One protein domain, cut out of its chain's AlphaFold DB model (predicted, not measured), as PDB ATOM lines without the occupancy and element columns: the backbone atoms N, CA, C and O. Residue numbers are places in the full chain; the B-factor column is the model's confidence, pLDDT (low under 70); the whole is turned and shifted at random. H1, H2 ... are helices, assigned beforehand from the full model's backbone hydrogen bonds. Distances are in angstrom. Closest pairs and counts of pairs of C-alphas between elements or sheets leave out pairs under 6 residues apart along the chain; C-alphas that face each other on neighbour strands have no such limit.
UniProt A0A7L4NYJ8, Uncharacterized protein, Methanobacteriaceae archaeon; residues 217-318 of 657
ATOM      1  N   ASN A 217     -42.018 -28.117   4.656       59.69
ATOM      2  CA  ASN A 217     -41.047 -29.201   4.410       59.69
ATOM      3  C   ASN A 217     -40.941 -30.221   5.569       59.69
ATOM      4  O   ASN A 217     -40.043 -30.094   6.406       59.69
ATOM      5  N   PRO A 218     -41.764 -31.284   5.614       53.47
ATOM      6  CA  PRO A 218     -41.585 -32.334   6.611       53.47
ATOM      7  C   PRO A 218     -40.842 -33.586   6.094       53.47
ATOM      8  O   PRO A 218     -41.012 -34.627   6.698       53.47
ATOM      9  N   LYS A 219     -39.977 -33.499   5.058       57.16
ATOM     10  CA  LYS A 219     -39.119 -34.587   4.483       57.16
ATOM     11  C   LYS A 219     -39.607 -35.336   3.223       57.16
ATOM     12  O   LYS A 219     -39.245 -36.488   3.020       57.16
ATOM     13  N   LYS A 220     -40.303 -34.656   2.305       66.88
ATOM     14  CA  LYS A 220     -40.603 -35.143   0.932       66.88
ATOM     15  C   LYS A 220     -41.496 -36.396   0.800       66.88
ATOM     16  O   LYS A 220     -41.681 -36.854  -0.317       66.88
ATOM     17  N   GLU A 221     -42.080 -36.924   1.871       83.00
ATOM     18  CA  GLU A 221     -43.026 -38.055   1.805       83.00
ATOM     19  C   GLU A 221     -44.448 -37.554   1.515       83.00
ATOM     20  O   GLU A 221     -44.882 -36.558   2.102       83.00
ATOM     21  N   ILE A 222     -45.186 -38.214   0.616       88.44
ATOM     22  CA  ILE A 222     -46.513 -37.754   0.173       88.44
ATOM     23  C   ILE A 222     -47.547 -37.756   1.302       88.44
ATOM     24  O   ILE A 222     -48.279 -36.776   1.438       88.44
ATOM     25  N   PHE A 223     -47.575 -38.779   2.156       90.38
ATOM     26  CA  PHE A 223     -48.517 -38.839   3.271       90.38
ATOM     27  C   PHE A 223     -48.354 -37.664   4.244       90.38
ATOM     28  O   PHE A 223     -49.311 -36.930   4.496       90.38
ATOM     29  N   LEU A 224     -47.133 -37.399   4.725       86.81
ATOM     30  CA  LEU A 224     -46.875 -36.243   5.597       86.81
ATOM     31  C   LEU A 224     -47.178 -34.911   4.913       86.81
ATOM     32  O   LEU A 224     -47.614 -33.955   5.553       86.81
ATOM     33  N   SER A 225     -46.931 -34.851   3.611       87.50
ATOM     34  CA  SER A 225     -47.196 -33.679   2.789       87.50
ATOM     35  C   SER A 225     -48.682 -33.366   2.693       87.50
ATOM     36  O   SER A 225     -49.088 -32.217   2.886       87.50
ATOM     37  N   PHE A 226     -49.487 -34.392   2.423       90.50
ATOM     38  CA  PHE A 226     -50.936 -34.302   2.396       90.50
ATOM     39  C   PHE A 226     -51.475 -33.932   3.778       90.50
ATOM     40  O   PHE A 226     -52.210 -32.954   3.903       90.50
ATOM     41  N   LEU A 227     -51.036 -34.636   4.827       89.75
ATOM     42  CA  LEU A 227     -51.453 -34.389   6.207       89.75
ATOM     43  C   LEU A 227     -51.139 -32.949   6.649       89.75
ATOM     44  O   LEU A 227     -51.974 -32.306   7.292       89.75
ATOM     45  N   TYR A 228     -49.968 -32.418   6.275       88.25
ATOM     46  CA  TYR A 228     -49.588 -31.030   6.546       88.25
ATOM     47  C   TYR A 228     -50.524 -30.049   5.827       88.25
ATOM     48  O   TYR A 228     -51.086 -29.169   6.477       88.25
ATOM     49  N   LEU A 229     -50.733 -30.207   4.513       88.62
ATOM     50  CA  LEU A 229     -51.584 -29.306   3.724       88.62
ATOM     51  C   LEU A 229     -53.045 -29.347   4.178       88.62
ATOM     52  O   LEU A 229     -53.653 -28.294   4.365       88.62
ATOM     53  N   HIS A 230     -53.590 -30.540   4.415       91.62
ATOM     54  CA  HIS A 230     -54.941 -30.714   4.946       91.62
ATOM     55  C   HIS A 230     -55.098 -30.002   6.298       91.62
ATOM     56  O   HIS A 230     -56.060 -29.263   6.518       91.62
ATOM     57  N   SER A 231     -54.120 -30.172   7.195       88.56
ATOM     58  CA  SER A 231     -54.128 -29.523   8.510       88.56
ATOM     59  C   SER A 231     -53.984 -28.004   8.411       88.56
ATOM     60  O   SER A 231     -54.641 -27.290   9.164       88.56
ATOM     61  N   LEU A 232     -53.175 -27.505   7.472       87.12
ATOM     62  CA  LEU A 232     -52.992 -26.076   7.210       87.12
ATOM     63  C   LEU A 232     -54.286 -25.421   6.723       87.12
ATOM     64  O   LEU A 232     -54.696 -24.395   7.257       87.12
ATOM     65  N   LEU A 233     -54.969 -26.047   5.765       89.06
ATOM     66  CA  LEU A 233     -56.234 -25.551   5.222       89.06
ATOM     67  C   LEU A 233     -57.346 -25.531   6.272       89.06
ATOM     68  O   LEU A 233     -58.146 -24.600   6.293       89.06
ATOM     69  N   ARG A 234     -57.386 -26.530   7.162       89.81
ATOM     70  CA  ARG A 234     -58.331 -26.576   8.290       89.81
ATOM     71  C   ARG A 234     -57.870 -25.790   9.521       89.81
ATOM     72  O   ARG A 234     -58.520 -25.883  10.559       89.81
ATOM     73  N   LYS A 235     -56.737 -25.079   9.453       86.00
ATOM     74  CA  LYS A 235     -56.124 -24.373  10.593       86.00
ATOM     75  C   LYS A 235     -55.921 -25.264  11.837       86.00
ATOM     76  O   LYS A 235     -55.891 -24.785  12.970       86.00
ATOM     77  N   LYS A 236     -55.740 -26.580  11.655       85.62
ATOM     78  CA  LYS A 236     -55.423 -27.547  12.726       85.62
ATOM     79  C   LYS A 236     -53.930 -27.429  13.094       85.62
ATOM     80  O   LYS A 236     -53.154 -28.371  12.937       85.62
ATOM     81  N   PHE A 237     -53.512 -26.255  13.576       79.56
ATOM     82  CA  PHE A 237     -52.113 -25.891  13.859       79.56
ATOM     83  C   PHE A 237     -51.403 -26.846  14.820       79.56
ATOM     84  O   PHE A 237     -50.206 -27.099  14.690       79.56
ATOM     85  N   TYR A 238     -52.144 -27.431  15.753       75.88
ATOM     86  CA  TYR A 238     -51.621 -28.441  16.661       75.88
ATOM     87  C   TYR A 238     -51.128 -29.702  15.922       75.88
ATOM     88  O   TYR A 238     -50.047 -30.200  16.236       75.88
ATOM     89  N   LYS A 239     -51.841 -30.162  14.876       80.38
ATOM     90  CA  LYS A 239     -51.396 -31.277  14.017       80.38
ATOM     91  C   LYS A 239     -50.137 -30.885  13.252       80.38
ATOM     92  O   LYS A 239     -49.218 -31.683  13.120       80.38
ATOM     93  N   ILE A 240     -50.048 -29.632  12.806       81.12
ATOM     94  CA  ILE A 240     -48.859 -29.121  12.115       81.12
ATOM     95  C   ILE A 240     -47.626 -29.141  13.025       81.12
ATOM     96  O   ILE A 240     -46.564 -29.590  12.586       81.12
ATOM     97  N   LYS A 241     -47.758 -28.710  14.289       76.75
ATOM     98  CA  LYS A 241     -46.668 -28.820  15.275       76.75
ATOM     99  C   LYS A 241     -46.210 -30.274  15.412       76.75
ATOM    100  O   LYS A 241     -45.012 -30.527  15.323       76.75
ATOM    101  N   LEU A 242     -47.149 -31.214  15.538       77.06
ATOM    102  CA  LEU A 242     -46.872 -32.651  15.649       77.06
ATOM    103  C   LEU A 242     -46.125 -33.214  14.421       77.06
ATOM    104  O   LEU A 242     -45.142 -33.940  14.570       77.06
ATOM    105  N   ILE A 243     -46.537 -32.834  13.209       79.69
ATOM    106  CA  ILE A 243     -45.892 -33.252  11.951       79.69
ATOM    107  C   ILE A 243     -44.458 -32.718  11.865       79.69
ATOM    108  O   ILE A 243     -43.522 -33.475  11.596       79.69
ATOM    109  N   LYS A 244     -44.267 -31.417  12.132       76.12
ATOM    110  CA  LYS A 244     -42.932 -30.796  12.172       76.12
ATOM    111  C   LYS A 244     -42.048 -31.451  13.236       76.12
ATOM    112  O   LYS A 244     -40.857 -31.661  13.007       76.12
ATOM    113  N   TYR A 245     -42.654 -31.817  14.364       73.88
ATOM    114  CA  TYR A 245     -42.009 -32.439  15.508       73.88
ATOM    115  C   TYR A 245     -41.451 -33.838  15.212       73.88
ATOM    116  O   TYR A 245     -40.277 -34.106  15.485       73.88
ATOM    117  N   LEU A 246     -42.260 -34.728  14.634       73.25
ATOM    118  CA  LEU A 246     -41.860 -36.120  14.396       73.25
ATOM    119  C   LEU A 246     -40.983 -36.282  13.157       73.25
ATOM    120  O   LEU A 246     -40.256 -37.266  13.031       73.25
ATOM    121  N   LYS A 247     -40.926 -35.251  12.315       70.06
ATOM    122  CA  LYS A 247     -40.018 -35.086  11.183       70.06
ATOM    123  C   LYS A 247     -40.148 -36.122  10.063       70.06
ATOM    124  O   LYS A 247     -39.751 -35.777   8.973       70.06
ATOM    125  N   ASN A 248     -40.495 -37.388  10.286       80.25
ATOM    126  CA  ASN A 248     -40.767 -38.391   9.241       80.25
ATOM    127  C   ASN A 248     -41.992 -39.231   9.600       80.25
ATOM    128  O   ASN A 248     -42.421 -39.271  10.754       80.25
ATOM    129  N   GLN A 249     -42.526 -39.897   8.582       83.06
ATOM    130  CA  GLN A 249     -43.706 -40.741   8.668       83.06
ATOM    131  C   GLN A 249     -43.528 -41.889   9.659       83.06
ATOM    132  O   GLN A 249     -44.422 -42.144  10.458       83.06
ATOM    133  N   GLU A 250     -42.355 -42.521   9.683       84.56
ATOM    134  CA  GLU A 250     -42.050 -43.606  10.623       84.56
ATOM    135  C   GLU A 250     -42.160 -43.149  12.085       84.56
ATOM    136  O   GLU A 250     -42.887 -43.755  12.863       84.56
ATOM    137  N   SER A 251     -41.533 -42.025  12.455       82.75
ATOM    138  CA  SER A 251     -41.634 -41.500  13.827       82.75
ATOM    139  C   SER A 251     -43.059 -41.076  14.185       82.75
ATOM    140  O   SER A 251     -43.426 -41.147  15.358       82.75
ATOM    141  N   LEU A 252     -43.844 -40.610  13.204       84.31
ATOM    142  CA  LEU A 252     -45.254 -40.273  13.395       84.31
ATOM    143  C   LEU A 252     -46.064 -41.515  13.768       84.31
ATOM    144  O   LEU A 252     -46.745 -41.511  14.790       84.31
ATOM    145  N   LEU A 253     -45.922 -42.586  12.990       85.38
ATOM    146  CA  LEU A 253     -46.607 -43.854  13.230       85.38
ATOM    147  C   LEU A 253     -46.172 -44.490  14.552       85.38
ATOM    148  O   LEU A 253     -47.020 -44.875  15.349       85.38
ATOM    149  N   GLU A 254     -44.869 -44.524  14.838       86.88
ATOM    150  CA  GLU A 254     -44.355 -45.036  16.113       86.88
ATOM    151  C   GLU A 254     -44.944 -44.298  17.323       86.88
ATOM    152  O   GLU A 254     -45.209 -44.915  18.355       86.88
ATOM    153  N   PHE A 255     -45.117 -42.977  17.227       86.44
ATOM    154  CA  PHE A 255     -45.668 -42.176  18.317       86.44
ATOM    155  C   PHE A 255     -47.160 -42.429  18.509       86.44
ATOM    156  O   PHE A 255     -47.625 -42.531  19.642       86.44
ATOM    157  N   ILE A 256     -47.904 -42.537  17.409       84.75
ATOM    158  CA  ILE A 256     -49.341 -42.791  17.472       84.75
ATOM    159  C   ILE A 256     -49.601 -44.194  18.014       84.75
ATOM    160  O   ILE A 256     -50.412 -44.327  18.926       84.75
ATOM    161  N   ASN A 257     -48.854 -45.198  17.549       86.00
ATOM    162  CA  ASN A 257     -48.932 -46.559  18.075       86.00
ATOM    163  C   ASN A 257     -48.597 -46.587  19.569       86.00
ATOM    164  O   ASN A 257     -49.355 -47.145  20.348       86.00
ATOM    165  N   PHE A 258     -47.541 -45.881  19.997       87.06
ATOM    166  CA  PHE A 258     -47.233 -45.743  21.422       87.06
ATOM    167  C   PHE A 258     -48.409 -45.162  22.220       87.06
ATOM    168  O   PHE A 258     -48.693 -45.653  23.306       87.06
ATOM    169  N   CYS A 259     -49.094 -44.140  21.698       85.81
ATOM    170  CA  CYS A 259     -50.256 -43.539  22.357       85.81
ATOM    171  C   CYS A 259     -51.468 -44.489  22.383       85.81
ATOM    172  O   CYS A 259     -52.184 -44.544  23.381       85.81
ATOM    173  N   GLN A 260     -51.676 -45.262  21.314       85.31
ATOM    174  CA  GLN A 260     -52.719 -46.286  21.242       85.31
ATOM    175  C   GLN A 260     -52.465 -47.428  22.234       85.31
ATOM    176  O   GLN A 260     -53.388 -47.811  22.949       85.31
ATOM    177  N   ASP A 261     -51.222 -47.904  22.345       84.69
ATOM    178  CA  ASP A 261     -50.825 -48.982  23.261       84.69
ATOM    179  C   ASP A 261     -51.121 -48.627  24.725       84.69
ATOM    180  O   ASP A 261     -51.565 -49.468  25.506       84.69
ATOM    181  N   ILE A 262     -50.928 -47.358  25.092       83.94
ATOM    182  CA  ILE A 262     -51.227 -46.845  26.436       83.94
ATOM    183  C   ILE A 262     -52.675 -46.348  26.582       83.94
ATOM    184  O   ILE A 262     -53.034 -45.842  27.639       83.94
ATOM    185  N   SER A 263     -53.513 -46.480  25.545       84.81
ATOM    186  CA  SER A 263     -54.906 -45.997  25.514       84.81
ATOM    187  C   SER A 263     -55.059 -44.499  25.824       84.81
ATOM    188  O   SER A 263     -56.029 -44.072  26.451       84.81
ATOM    189  N   VAL A 264     -54.103 -43.680  25.375       84.81
ATOM    190  CA  VAL A 264     -54.088 -42.226  25.584       84.81
ATOM    191  C   VAL A 264     -54.265 -41.511  24.254       84.81
ATOM    192  O   VAL A 264     -53.628 -41.841  23.255       84.81
ATOM    193  N   ASN A 265     -55.085 -40.461  24.242       83.94
ATOM    194  CA  ASN A 265     -55.113 -39.560  23.101       83.94
ATOM    195  C   ASN A 265     -53.769 -38.819  23.005       83.94
ATOM    196  O   ASN A 265     -53.354 -38.127  23.937       83.94
ATOM    197  N   TYR A 266     -53.093 -38.939  21.863       82.44
ATOM    198  CA  TYR A 266     -51.795 -38.309  21.626       82.44
ATOM    199  C   TYR A 266     -51.806 -36.792  21.898       82.44
ATOM    200  O   TYR A 266     -50.802 -36.250  22.361       82.44
ATOM    201  N   MET A 267     -52.938 -36.114  21.668       77.62
ATOM    202  CA  MET A 267     -53.118 -34.694  21.978       77.62
ATOM    203  C   MET A 267     -53.111 -34.426  23.474       77.62
ATOM    204  O   MET A 267     -52.412 -33.522  23.917       77.62
ATOM    205  N   ASP A 268     -53.820 -35.234  24.260       83.25
ATOM    206  CA  ASP A 268     -53.860 -35.065  25.712       83.25
ATOM    207  C   ASP A 268     -52.467 -35.233  26.322       83.25
ATOM    208  O   ASP A 268     -52.088 -34.494  27.240       83.25
ATOM    209  N   LEU A 269     -51.679 -36.174  25.790       84.38
ATOM    210  CA  LEU A 269     -50.291 -36.382  26.191       84.38
ATOM    211  C   LEU A 269     -49.418 -35.167  25.847       84.38
ATOM    212  O   LEU A 269     -48.712 -34.658  26.721       84.38
ATOM    213  N   ILE A 270     -49.488 -34.675  24.603       81.50
ATOM    214  CA  ILE A 270     -48.734 -33.492  24.155       81.50
ATOM    215  C   ILE A 270     -49.113 -32.261  24.980       81.50
ATOM    216  O   ILE A 270     -48.222 -31.611  25.521       81.50
ATOM    217  N   ASP A 271     -50.406 -31.979  25.144       80.69
ATOM    218  CA  ASP A 271     -50.915 -30.824  25.889       80.69
ATOM    219  C   ASP A 271     -50.479 -30.856  27.355       80.69
ATOM    220  O   ASP A 271     -50.163 -29.824  27.950       80.69
ATOM    221  N   THR A 272     -50.459 -32.045  27.963       82.94
ATOM    222  CA  THR A 272     -50.000 -32.214  29.347       82.94
ATOM    223  C   THR A 272     -48.517 -31.877  29.465       82.94
ATOM    224  O   THR A 272     -48.124 -31.133  30.365       82.94
ATOM    225  N   ILE A 273     -47.701 -32.366  28.529       82.38
ATOM    226  CA  ILE A 273     -46.263 -32.100  28.508       82.38
ATOM    227  C   ILE A 273     -45.990 -30.621  28.193       82.38
ATOM    228  O   ILE A 273     -45.206 -30.000  28.907       82.38
ATOM    229  N   GLU A 274     -46.660 -30.023  27.201       78.12
ATOM    230  CA  GLU A 274     -46.528 -28.600  26.835       78.12
ATOM    231  C   GLU A 274     -46.886 -27.688  28.016       78.12
ATOM    232  O   GLU A 274     -46.096 -26.814  28.380       78.12
ATOM    233  N   LYS A 275     -48.018 -27.935  28.698       82.88
ATOM    234  CA  LYS A 275     -48.423 -27.172  29.895       82.88
ATOM    235  C   LYS A 275     -47.381 -27.248  31.008       82.88
ATOM    236  O   LYS A 275     -47.097 -26.246  31.660       82.88
ATOM    237  N   MET A 276     -46.794 -28.419  31.246       81.56
ATOM    238  CA  MET A 276     -45.790 -28.570  32.302       81.56
ATOM    239  C   MET A 276     -44.421 -27.997  31.918       81.56
ATOM    240  O   MET A 276     -43.723 -27.476  32.792       81.56
ATOM    241  N   LEU A 277     -44.058 -28.042  30.634       80.00
ATOM    242  CA  LEU A 277     -42.889 -27.341  30.099       80.00
ATOM    243  C   LEU A 277     -43.046 -25.822  30.253       80.00
ATOM    244  O   LEU A 277     -42.114 -25.174  30.720       80.00
ATOM    245  N   TYR A 278     -44.231 -25.271  29.963       78.25
ATOM    246  CA  TYR A 278     -44.545 -23.853  30.180       78.25
ATOM    247  C   TYR A 278     -44.391 -23.437  31.652       78.25
ATOM    248  O   TYR A 278     -43.889 -22.359  31.961       78.25
ATOM    249  N   LEU A 279     -44.755 -24.324  32.581       82.50
ATOM    250  CA  LEU A 279     -44.573 -24.128  34.022       82.50
ATOM    251  C   LEU A 279     -43.131 -24.387  34.508       82.50
ATOM    252  O   LEU A 279     -42.909 -24.476  35.719       82.50
ATOM    253  N   ASN A 280     -42.156 -24.535  33.600       79.81
ATOM    254  CA  ASN A 280     -40.744 -24.815  33.890       79.81
ATOM    255  C   ASN A 280     -40.531 -26.014  34.836       79.81
ATOM    256  O   ASN A 280     -39.627 -26.019  35.677       79.81
ATOM    257  N   LYS A 281     -41.377 -27.049  34.737       82.12
ATOM    258  CA  LYS A 281     -41.247 -28.255  35.566       82.12
ATOM    259  C   LYS A 281     -40.018 -29.072  35.154       82.12
ATOM    260  O   LYS A 281     -39.650 -29.144  33.982       82.12
ATOM    261  N   LYS A 282     -39.378 -29.723  36.133       85.31
ATOM    262  CA  LYS A 282     -38.266 -30.655  35.878       85.31
ATOM    263  C   LYS A 282     -38.765 -31.880  35.113       85.31
ATOM    264  O   LYS A 282     -39.866 -32.355  35.367       85.31
ATOM    265  N   LYS A 283     -37.900 -32.437  34.260       84.44
ATOM    266  CA  LYS A 283     -38.164 -33.643  33.460       84.44
ATOM    267  C   LYS A 283     -38.778 -34.788  34.276       84.44
ATOM    268  O   LYS A 283     -39.789 -35.328  33.852       84.44
ATOM    269  N   SER A 284     -38.199 -35.126  35.432       84.00
ATOM    270  CA  SER A 284     -38.711 -36.188  36.318       84.00
ATOM    271  C   SER A 284     -40.178 -35.959  36.678       84.00
ATOM    272  O   SER A 284     -41.011 -36.811  36.413       84.00
ATOM    273  N   ASN A 285     -40.512 -34.748  37.126       84.44
ATOM    274  CA  ASN A 285     -41.866 -34.394  37.545       84.44
ATOM    275  C   ASN A 285     -42.863 -34.448  36.380       84.44
ATOM    276  O   ASN A 285     -44.020 -34.784  36.590       84.44
ATOM    277  N   ILE A 286     -42.433 -34.121  35.156       84.69
ATOM    278  CA  ILE A 286     -43.287 -34.224  33.963       84.69
ATOM    279  C   ILE A 286     -43.610 -35.689  33.670       84.69
ATOM    280  O   ILE A 286     -44.766 -36.021  33.417       84.69
ATOM    281  N   ILE A 287     -42.599 -36.563  33.713       87.31
ATOM    282  CA  ILE A 287     -42.780 -38.001  33.485       87.31
ATOM    283  C   ILE A 287     -43.662 -38.612  34.573       87.31
ATOM    284  O   ILE A 287     -44.585 -39.350  34.240       87.31
ATOM    285  N   ASP A 288     -43.430 -38.265  35.839       85.12
ATOM    286  CA  ASP A 288     -44.207 -38.775  36.969       85.12
ATOM    287  C   ASP A 288     -45.668 -38.325  36.881       85.12
ATOM    288  O   ASP A 288     -46.570 -39.157  36.935       85.12
ATOM    289  N   SER A 289     -45.923 -37.040  36.610       85.12
ATOM    290  CA  SER A 289     -47.290 -36.539  36.449       85.12
ATOM    291  C   SER A 289     -47.998 -37.083  35.204       85.12
ATOM    292  O   SER A 289     -49.208 -37.294  35.247       85.12
ATOM    293  N   CYS A 290     -47.288 -37.337  34.098       84.94
ATOM    294  CA  CYS A 290     -47.871 -38.059  32.960       84.94
ATOM    295  C   CYS A 290     -48.181 -39.510  33.344       84.94
ATOM    296  O   CYS A 290     -49.236 -40.028  32.996       84.94
ATOM    297  N   GLY A 291     -47.284 -40.150  34.092       85.62
ATOM    298  CA  GLY A 291     -47.455 -41.505  34.591       85.62
ATOM    299  C   GLY A 291     -48.670 -41.670  35.496       85.62
ATOM    300  O   GLY A 291     -49.408 -42.635  35.340       85.62
ATOM    301  N   GLU A 292     -48.896 -40.718  36.398       85.50
ATOM    302  CA  GLU A 292     -50.068 -40.674  37.276       85.50
ATOM    303  C   GLU A 292     -51.347 -40.356  36.500       85.50
ATOM    304  O   GLU A 292     -52.344 -41.058  36.637       85.50
ATOM    305  N   LYS A 293     -51.321 -39.319  35.653       87.31
ATOM    306  CA  LYS A 293     -52.505 -38.862  34.912       87.31
ATOM    307  C   LYS A 293     -53.017 -39.901  33.915       87.31
ATOM    308  O   LYS A 293     -54.222 -39.996  33.709       87.31
ATOM    309  N   PHE A 294     -52.107 -40.632  33.279       87.31
ATOM    310  CA  PHE A 294     -52.422 -41.581  32.213       87.31
ATOM    311  C   PHE A 294     -52.236 -43.046  32.622       87.31
ATOM    312  O   PHE A 294     -52.291 -43.918  31.763       87.31
ATOM    313  N   CYS A 295     -52.004 -43.326  33.909       84.44
ATOM    314  CA  CYS A 295     -51.823 -44.684  34.435       84.44
ATOM    315  C   CYS A 295     -50.755 -45.504  33.680       84.44
ATOM    316  O   CYS A 295     -50.964 -46.676  33.370       84.44
ATOM    317  N   LEU A 296     -49.609 -44.889  33.368       86.06
ATOM    318  CA  LEU A 296     -48.552 -45.533  32.581       86.06
ATOM    319  C   LEU A 296     -47.810 -46.594  33.406       86.06
ATOM    320  O   LEU A 296     -47.377 -46.318  34.530       86.06
ATOM    321  N   ASP A 297     -47.585 -47.769  32.815       86.25
ATOM    322  CA  ASP A 297     -46.700 -48.786  33.381       86.25
ATOM    323  C   ASP A 297     -45.220 -48.353  33.314       86.25
ATOM    324  O   ASP A 297     -44.849 -47.391  32.630       86.25
ATOM    325  N   ASP A 298     -44.345 -49.050  34.041       84.50
ATOM    326  CA  ASP A 298     -42.931 -48.663  34.144       84.50
ATOM    327  C   ASP A 298     -42.213 -48.692  32.785       84.50
ATOM    328  O   ASP A 298     -41.370 -47.835  32.505       84.50
ATOM    329  N   LYS A 299     -42.606 -49.615  31.895       86.06
ATOM    330  CA  LYS A 299     -42.081 -49.700  30.524       86.06
ATOM    331  C   LYS A 299     -42.488 -48.485  29.688       86.06
ATOM    332  O   LYS A 299     -41.652 -47.910  28.986       86.06
ATOM    333  N   SER A 300     -43.742 -48.052  29.779       85.69
ATOM    334  CA  SER A 300     -44.258 -46.889  29.054       85.69
ATOM    335  C   SER A 300     -43.689 -45.591  29.603       85.69
ATOM    336  O   SER A 300     -43.321 -44.716  28.818       85.69
ATOM    337  N   LYS A 301     -43.515 -45.476  30.928       84.44
ATOM    338  CA  LYS A 301     -42.798 -44.352  31.553       84.44
ATOM    339  C   LYS A 301     -41.360 -44.264  31.053       84.44
ATOM    340  O   LYS A 301     -40.891 -43.176  30.715       84.44
ATOM    341  N   GLU A 302     -40.663 -45.395  30.958       86.56
ATOM    342  CA  GLU A 302     -39.293 -45.440  30.449       86.56
ATOM    343  C   GLU A 302     -39.218 -45.056  28.962       86.56
ATOM    344  O   GLU A 302     -38.367 -44.247  28.576       86.56
ATOM    345  N   SER A 303     -40.144 -45.560  28.141       84.38
ATOM    346  CA  SER A 303     -40.274 -45.206  26.721       84.38
ATOM    347  C   SER A 303     -40.555 -43.709  26.528       84.38
ATOM    348  O   SER A 303     -39.842 -43.028  25.781       84.38
ATOM    349  N   LEU A 304     -41.511 -43.152  27.282       85.12
ATOM    350  CA  LEU A 304     -41.810 -41.720  27.306       85.12
ATOM    351  C   LEU A 304     -40.569 -40.909  27.698       85.12
ATOM    352  O   LEU A 304     -40.213 -39.953  27.016       85.12
ATOM    353  N   ASN A 305     -39.864 -41.313  28.753       85.25
ATOM    354  CA  ASN A 305     -38.685 -40.626  29.274       85.25
ATOM    355  C   ASN A 305     -37.499 -40.621  28.287       85.25
ATOM    356  O   ASN A 305     -36.847 -39.585  28.091       85.25
ATOM    357  N   LYS A 306     -37.197 -41.774  27.677       84.12
ATOM    358  CA  LYS A 306     -36.014 -41.959  26.822       84.12
ATOM    359  C   LYS A 306     -36.258 -41.550  25.370       84.12
ATOM    360  O   LYS A 306     -35.410 -40.867  24.793       84.12
ATOM    361  N   LYS A 307     -37.392 -41.945  24.779       82.94
ATOM    362  CA  LYS A 307     -37.667 -41.798  23.339       82.94
ATOM    363  C   LYS A 307     -38.438 -40.521  23.017       82.94
ATOM    364  O   LYS A 307     -38.049 -39.792  22.103       82.94
ATOM    365  N   TRP A 308     -39.504 -40.233  23.761       83.81
ATOM    366  CA  TRP A 308     -40.473 -39.205  23.365       83.81
ATOM    367  C   TRP A 308     -40.232 -37.848  24.022       83.81
ATOM    368  O   TRP A 308     -40.190 -36.845  23.317       83.81
ATOM    369  N   TYR A 309     -39.960 -37.792  25.325       81.50
ATOM    370  CA  TYR A 309     -39.803 -36.543  26.075       81.50
ATOM    371  C   TYR A 309     -38.742 -35.624  25.474       81.50
ATOM    372  O   TYR A 309     -39.013 -34.459  25.215       81.50
ATOM    373  N   THR A 310     -37.534 -36.138  25.219       76.62
ATOM    374  CA  THR A 310     -36.419 -35.328  24.696       76.62
ATOM    375  C   THR A 310     -36.755 -34.757  23.323       76.62
ATOM    376  O   THR A 310     -36.392 -33.628  22.995       76.62
ATOM    377  N   LYS A 311     -37.486 -35.543  22.525       74.69
ATOM    378  CA  LYS A 311     -38.024 -35.100  21.253       74.69
ATOM    379  C   LYS A 311     -39.074 -33.985  21.521       74.69
ATOM    380  O   LYS A 311     -38.917 -32.906  20.958       74.69
ATOM    381  N   ILE A 312     -40.103 -34.205  22.357       75.38
ATOM    382  CA  ILE A 312     -41.209 -33.245  22.603       75.38
ATOM    383  C   ILE A 312     -40.673 -31.920  23.165       75.38
ATOM    384  O   ILE A 312     -41.001 -30.848  22.662       75.38
ATOM    385  N   GLN A 313     -39.779 -31.989  24.154       76.31
ATOM    386  CA  GLN A 313     -39.154 -30.831  24.791       76.31
ATOM    387  C   GLN A 313     -38.409 -29.935  23.793       76.31
ATOM    388  O   GLN A 313     -38.416 -28.718  23.950       76.31
ATOM    389  N   LYS A 314     -37.769 -30.502  22.764       73.44
ATOM    390  CA  LYS A 314     -36.989 -29.727  21.789       73.44
ATOM    391  C   LYS A 314     -37.846 -28.785  20.936       73.44
ATOM    392  O   LYS A 314     -37.364 -27.719  20.564       73.44
ATOM    393  N   GLU A 315     -39.074 -29.181  20.617       67.69
ATOM    394  CA  GLU A 315     -39.968 -28.404  19.749       67.69
ATOM    395  C   GLU A 315     -40.985 -27.589  20.559       67.69
ATOM    396  O   GLU A 315     -41.193 -26.417  20.271       67.69
ATOM    397  N   TYR A 316     -41.554 -28.164  21.624       67.94
ATOM    398  CA  TYR A 316     -42.561 -27.501  22.465       67.94
ATOM    399  C   TYR A 316     -41.962 -26.720  23.646       67.94
ATOM    400  O   TYR A 316     -42.638 -25.891  24.246       67.94
ATOM    401  N   GLY A 317     -40.688 -26.945  23.984       59.38
ATOM    402  CA  GLY A 317     -39.972 -26.184  25.015       59.38
ATOM    403  C   GLY A 317     -39.433 -24.835  24.535       59.38
ATOM    404  O   GLY A 317     -38.897 -24.072  25.338       59.38
ATOM    405  N   LYS A 318     -39.565 -24.514  23.241       59.41
ATOM    406  CA  LYS A 318     -39.210 -23.205  22.687       59.41
ATOM    407  C   LYS A 318     -40.320 -22.194  22.965       59.41
ATOM    408  O   LYS A 318     -41.151 -21.889  22.113       59.41
TER     409      LYS A 318
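Overview. This is residues 217 to 318 of the 657 residues of an uncharacterized protein of Methanobacteriaceae archaeon (UniProt A0A7L4NYJ8). The long, kinked helix H6 packs with the hairpin of H4 and H5 as one lobe; the hairpin of H1 and H2 makes the other end, with H3 as bridge. The printed part has 102 residues, with six named helices, H1 to H6: all helix. It is compact, with a radius of gyration of the C-alphas of 13.7 A, and spans 36 by 27 by 20 A.

Arrangement. H6, residues 298 to 316, has a kink of 46 degrees near residue 310. Its residues 312 to 316 touch H4, residues 266 to 278; the closest C-alphas, Tyr 316 and Glu 274, are 6.0 A apart. H5, residues 283 to 293, forms a hairpin with H4. H2, residues 237 to 246, touches H6 at 311 to 315 and forms a hairpin with H1, residues 222 to 233. H3, residues 249 to 261, only just touches H4, with 3 pairs of C-alphas within 8 A. Every O i to N i+4 pair is within hydrogen-bond range in H1 to H5, 11 of 15 in H6.

Along the chain. H1 begins at C-alpha 222 (-46.513, -37.754, 0.173); H6, 24.2 A long, ends at C-alpha 316 (-42.561, -27.501, 22.465).

Size, cuts and confidence. The printed part has no cut; links between helices are tight. The pLDDT is under 70 in residues 217 to 220 and 315 to 318.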